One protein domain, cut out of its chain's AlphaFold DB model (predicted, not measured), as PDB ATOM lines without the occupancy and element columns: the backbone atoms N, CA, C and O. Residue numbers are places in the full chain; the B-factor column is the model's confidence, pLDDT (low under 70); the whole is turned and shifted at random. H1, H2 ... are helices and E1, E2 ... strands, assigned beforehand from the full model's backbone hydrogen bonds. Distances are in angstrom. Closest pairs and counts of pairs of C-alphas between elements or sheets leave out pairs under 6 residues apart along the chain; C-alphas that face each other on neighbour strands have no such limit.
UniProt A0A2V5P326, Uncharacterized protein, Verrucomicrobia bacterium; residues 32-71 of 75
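What this domain is: This is residues 32 to 71 of the 75 residues of an uncharacterized protein of Verrucomicrobia bacterium (UniProt A0A2V5P326). Two helices, H1 and H2, meet near their linked ends as an open V, and beyond the far end of the longer one, H2, a small two-stranded hairpin of E1 and E2 points away, with residues 64 to 69 sticking out free of the rest. The printed part has 40 residues with two named helices and two named strands, in the order H1, H2, E1, E2, and the two strands make one antiparallel sheet. The class is mixed, helices and strands. The whole is only just loose, close to compact, with a radius of gyration of the C-alphas of 10.8 A, and its outline is elongated, spanning 33 by 18 by 13 A.

Where its parts are: Find C-alpha 32 at (129.745, 116.713, 213.452), where the printed part begins; from there H1 runs through residues 32 to 39, 10.3 A from first to last C-alpha. Pass residues 40 to 44 and look at C-alpha 45 at (135.795, 104.581, 212.896), the first of H2, which holds residues 45 to 57 and is the longest helix at 18.1 A. After residues 58 to 62 comes E1, residues 63 to 65, 6.5 A long. Residues 66 and 67 lead on to E2, residues 68 to 70, 6.2 A long, which ends with C-alpha 70 at (141.619, 126.715, 212.584).

How they stand to each other: Begin with H1 and H2, which touch, with the C-alphas of Ser 39 and Thr 48 the closest at 5.3 A. They run opposite ways at a steep tilt of 62 degrees. In H1 and H2 every O i to N i+4 pair is within hydrogen-bond range. Go on to the end of H2, where the closest C-alphas of H2 and E1 are those of Leu 56 and Leu 63, 7.9 A apart. E1 and E2 form a hairpin, antiparallel at 132 degrees between their directions, and C-alphas 64 and 69 face each other at 4.7 A. Look there for N 68 and O 65, 2.8 A apart, and N 70 and O 63, 2.9 A apart, both within hydrogen-bond range. H1 is apart from E1 and from E2, and H2 is apart from E2.

The domain as a whole: The two C-alphas farthest apart are those of Asn 43 and Gly 67, 33.3 A. From Gly 32 to Arg 71, the first and last printed C-alphas are 16.8 A apart. The printed part has no cut, and its three links, H1 to H2, H2 to E1 and E1 to E2, are tight. The mean pLDDT of the printed part is 89.0; residue 67 is under 70, and the mean of E2 is 75.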
ATOM      1  N   GLY A  32     130.604 117.884 213.272       92.12
ATOM      2  CA  GLY A  32     129.745 116.713 213.452       92.12
ATOM      3  C   GLY A  32     129.107 116.254 212.141       92.12
ATOM      4  O   GLY A  32     129.142 115.067 211.838       92.12
ATOM      5  N   ASP A  33     128.622 117.188 211.320       92.75
ATOM      6  CA  ASP A  33     128.034 116.873 210.009       92.75
ATOM      7  C   ASP A  33     129.073 116.290 209.046       92.75
ATOM      8  O   ASP A  33     128.781 115.357 208.299       92.75
ATOM      9  N   LEU A  34     130.306 116.811 209.085       92.12
ATOM     10  CA  LEU A  34     131.412 116.243 208.318       92.12
ATOM     11  C   LEU A  34     131.703 114.807 208.761       92.12
ATOM     12  O   LEU A  34     131.805 113.925 207.915       92.12
ATOM     13  N   ILE A  35     131.831 114.569 210.070       94.12
ATOM     14  CA  ILE A  35     132.091 113.231 210.614       94.12
ATOM     15  C   ILE A  35     130.965 112.279 210.219       94.12
ATOM     16  O   ILE A  35     131.250 111.176 209.766       94.12
ATOM     17  N   LEU A  36     129.706 112.708 210.328       95.81
ATOM     18  CA  LEU A  36     128.551 111.892 209.975       95.81
ATOM     19  C   LEU A  36     128.574 111.504 208.491       95.81
ATOM     20  O   LEU A  36     128.444 110.324 208.167       95.81
ATOM     21  N   ALA A  37     128.822 112.469 207.602       94.56
ATOM     22  CA  ALA A  37     128.907 112.234 206.163       94.56
ATOM     23  C   ALA A  37     130.099 111.352 205.763       94.56
ATOM     24  O   ALA A  37     129.987 110.549 204.846       94.56
ATOM     25  N   VAL A  38     131.244 111.478 206.439       94.81
ATOM     26  CA  VAL A  38     132.390 110.592 206.190       94.81
ATOM     27  C   VAL A  38     132.106 109.195 206.736       94.81
ATOM     28  O   VAL A  38     132.390 108.212 206.060       94.81
ATOM     29  N   SER A  39     131.508 109.096 207.925       95.75
ATOM     30  CA  SER A  39     131.225 107.817 208.575       95.75
ATOM     31  C   SER A  39     130.292 106.937 207.745       95.75
ATOM     32  O   SER A  39     130.502 105.731 207.694       95.75
ATOM     33  N   SER A  40     129.331 107.531 207.026       96.06
ATOM     34  CA  SER A  40     128.427 106.797 206.134       96.06
ATOM     35  C   SER A  40     129.107 106.266 204.867       96.06
ATOM     36  O   SER A  40     128.554 105.391 204.205       96.06
ATOM     37  N   CYS A  41     130.299 106.768 204.529       94.56
ATOM     38  CA  CYS A  41     131.106 106.307 203.399       94.56
ATOM     39  C   CYS A  41     132.257 105.373 203.809       94.56
ATOM     40  O   CYS A  41     132.962 104.869 202.937       94.56
ATOM     41  N   THR A  42     132.475 105.156 205.109       95.44
ATOM     42  CA  THR A  42     133.591 104.359 205.644       95.44
ATOM     43  C   THR A  42     133.092 103.141 206.407       95.44
ATOM     44  O   THR A  42     132.021 103.182 207.002       95.44
ATOM     45  N   ASN A  43     133.889 102.073 206.461       93.50
ATOM     46  CA  ASN A  43     133.486 100.828 207.128       93.50
ATOM     47  C   ASN A  43     133.935 100.755 208.594       93.50
ATOM     48  O   ASN A  43     133.568  99.829 209.316       93.50
ATOM     49  N   SER A  44     134.754 101.705 209.050       95.44
ATOM     50  CA  SER A  44     135.300 101.716 210.405       95.44
ATOM     51  C   SER A  44     135.556 103.132 210.908       95.44
ATOM     52  O   SER A  44     135.954 104.014 210.148       95.44
ATOM     53  N   SER A  45     135.442 103.325 212.223       94.06
ATOM     54  CA  SER A  45     135.795 104.581 212.896       94.06
ATOM     55  C   SER A  45     137.244 105.004 212.634       94.06
ATOM     56  O   SER A  45     137.531 106.197 212.534       94.06
ATOM     57  N   ARG A  46     138.160 104.042 212.457       94.69
ATOM     58  CA  ARG A  46     139.557 104.326 212.105       94.69
ATOM     59  C   ARG A  46     139.675 104.979 210.728       94.69
ATOM     60  O   ARG A  46     140.421 105.943 210.573       94.69
ATOM     61  N   GLU A  47     138.921 104.478 209.751       95.19
ATOM     62  CA  GLU A  47     138.862 105.045 208.400       95.19
ATOM     63  C   GLU A  47     138.193 106.419 208.406       95.19
ATOM     64  O   GLU A  47     138.677 107.334 207.738       95.19
ATOM     65  N   THR A  48     137.138 106.601 209.209       95.81
ATOM     66  CA  THR A  48     136.498 107.907 209.397       95.81
ATOM     67  C   THR A  48     137.506 108.941 209.894       95.81
ATOM     68  O   THR A  48     137.649 110.000 209.286       95.81
ATOM     69  N   VAL A  49     138.250 108.634 210.964       94.25
ATOM     70  CA  VAL A  49     139.233 109.564 211.548       94.25
ATOM     71  C   VAL A  49     140.362 109.869 210.565       94.25
ATOM     72  O   VAL A  49     140.699 111.038 210.384       94.25
ATOM     73  N   ALA A  50     140.908 108.852 209.892       94.31
ATOM     74  CA  ALA A  50     141.967 109.041 208.901       94.31
ATOM     75  C   ALA A  50     141.508 109.932 207.733       94.31
ATOM     76  O   ALA A  50     142.221 110.849 207.333       94.31
ATOM     77  N   THR A  51     140.288 109.716 207.239       95.25
ATOM     78  CA  THR A  51     139.720 110.495 206.130       95.25
ATOM     79  C   THR A  51     139.421 111.933 206.547       95.25
ATOM     80  O   THR A  51     139.752 112.871 205.823       95.25
ATOM     81  N   VAL A  52     138.836 112.147 207.731       93.75
ATOM     82  CA  VAL A  52     138.603 113.503 208.257       93.75
ATOM     83  C   VAL A  52     139.932 114.237 208.452       93.75
ATOM     84  O   VAL A  52     140.040 115.406 208.083       93.75
ATOM     85  N   ALA A  53     140.959 113.559 208.969       92.31
ATOM     86  CA  ALA A  53     142.297 114.123 209.105       92.31
ATOM     87  C   ALA A  53     142.890 114.528 207.745       92.31
ATOM     88  O   ALA A  53     143.409 115.639 207.620       92.31
ATOM     89  N   ASP A  54     142.758 113.681 206.721       92.62
ATOM     90  CA  ASP A  54     143.223 113.969 205.360       92.62
ATOM     91  C   ASP A  54     142.501 115.174 204.735       92.62
ATOM     92  O   ASP A  54     143.133 116.071 204.176       92.62
ATOM     93  N   LEU A  55     141.179 115.283 204.898       91.69
ATOM     94  CA  LEU A  55     140.400 116.424 204.396       91.69
ATOM     95  C   LEU A  55     140.808 117.756 205.040       91.69
ATOM     96  O   LEU A  55     140.775 118.805 204.383       91.69
ATOM     97  N   LEU A  56     141.196 117.717 206.314       89.38
ATOM     98  CA  LEU A  56     141.695 118.878 207.046       89.38
ATOM     99  C   LEU A  56     143.132 119.219 206.640       89.38
ATOM    100  O   LEU A  56     143.429 120.386 206.376       89.38
ATOM    101  N   ALA A  57     144.006 118.217 206.530       87.31
ATOM    102  CA  ALA A  57     145.403 118.394 206.140       87.31
ATOM    103  C   ALA A  57     145.548 118.877 204.687       87.31
ATOM    104  O   ALA A  57     146.337 119.780 204.409       87.31
ATOM    105  N   SER A  58     144.739 118.336 203.772       90.06
ATOM    106  CA  SER A  58     144.691 118.735 202.359       90.06
ATOM    107  C   SER A  58     144.033 120.100 202.130       90.06
ATOM    108  O   SER A  58     144.119 120.659 201.036       90.06
ATOM    109  N   GLY A  59     143.359 120.661 203.140       87.44
ATOM    110  CA  GLY A  59     142.656 121.941 203.037       87.44
ATOM    111  C   GLY A  59     141.370 121.891 202.206       87.44
ATOM    112  O   GLY A  59     140.828 122.949 201.865       87.44
ATOM    113  N   ARG A  60     140.864 120.687 201.893       88.12
ATOM    114  CA  ARG A  60     139.552 120.482 201.258       88.12
ATOM    115  C   ARG A  60     138.412 120.972 202.144       88.12
ATOM    116  O   ARG A  60     137.418 121.484 201.632       88.12
ATOM    117  N   VAL A  61     138.584 120.874 203.461       87.75
ATOM    118  CA  VAL A  61     137.675 121.448 204.454       87.75
ATOM    119  C   VAL A  61     138.403 122.512 205.268       87.75
ATOM    120  O   VAL A  61     139.577 122.377 205.603       87.75
ATOM    121  N   ARG A  62     137.694 123.595 205.597       84.06
ATOM    122  CA  ARG A  62     138.186 124.654 206.482       84.06
ATOM    123  C   ARG A  62     137.356 124.663 207.751       84.06
ATOM    124  O   ARG A  62     136.149 124.881 207.687       84.06
ATOM    125  N   LEU A  63     138.010 124.472 208.890       83.56
ATOM    126  CA  LEU A  63     137.367 124.631 210.186       83.56
ATOM    127  C   LEU A  63     137.367 126.099 210.592       83.56
ATOM    128  O   LEU A  63     138.367 126.807 210.456       83.56
ATOM    129  N   HIS A  64     136.214 126.549 211.072       81.38
ATOM    130  CA  HIS A  64     136.034 127.872 211.645       81.38
ATOM    131  C   HIS A  64     135.684 127.688 213.115       81.38
ATOM    132  O   HIS A  64     134.651 127.097 213.416       81.38
ATOM    133  N   ASP A  65     136.506 128.238 213.998       80.81
ATOM    134  CA  ASP A  65     136.192 128.368 215.416       80.81
ATOM    135  C   ASP A  65     135.997 129.850 215.732       80.81
ATOM    136  O   ASP A  65     136.899 130.651 215.495       80.81
ATOM    137  N   ASN A  66     134.802 130.241 216.184       75.12
ATOM    138  CA  ASN A  66     134.507 131.606 216.644       75.12
ATOM    139  C   ASN A  66     135.017 132.740 215.720       75.12
ATOM    140  O   ASN A  66     135.494 133.780 216.168       75.12
ATOM    141  N   GLY A  67     134.938 132.536 214.400       69.56
ATOM    142  CA  GLY A  67     135.371 133.512 213.390       69.56
ATOM    143  C   GLY A  67     136.849 133.435 212.987       69.56
ATOM    144  O   GLY A  67     137.261 134.150 212.075       69.56
ATOM    145  N   ARG A  68     137.639 132.546 213.595       75.88
ATOM    146  CA  ARG A  68     139.030 132.264 213.224       75.88
ATOM    147  C   ARG A  68     139.118 130.953 212.449       75.88
ATOM    148  O   ARG A  68     138.478 129.962 212.790       75.88
ATOM    149  N   PHE A  69     139.920 130.943 211.388       72.38
ATOM    150  CA  PHE A  69     140.235 129.710 210.673       72.38
ATOM    151  C   PHE A  69     141.185 128.872 211.523       72.38
ATOM    152  O   PHE A  69     142.280 129.331 211.854       72.38
ATOM    153  N   LEU A  70     140.781 127.649 211.849       75.56
ATOM    154  CA  LEU A  70     141.619 126.715 212.584       75.56
ATOM    155  C   LEU A  70     142.307 125.767 211.600       75.56
ATOM    156  O   LEU A  70     141.655 125.096 210.798       75.56
ATOM    157  N   ARG A  71     143.638 125.687 211.682       70.44
ATOM    158  CA  ARG A  71     144.400 124.586 211.085       70.44
ATOM    159  C   ARG A  71     144.416 123.436 212.082       70.44
ATOM    160  O   ARG A  71     145.161 123.479 213.056       70.44
TER     161      ARG A  71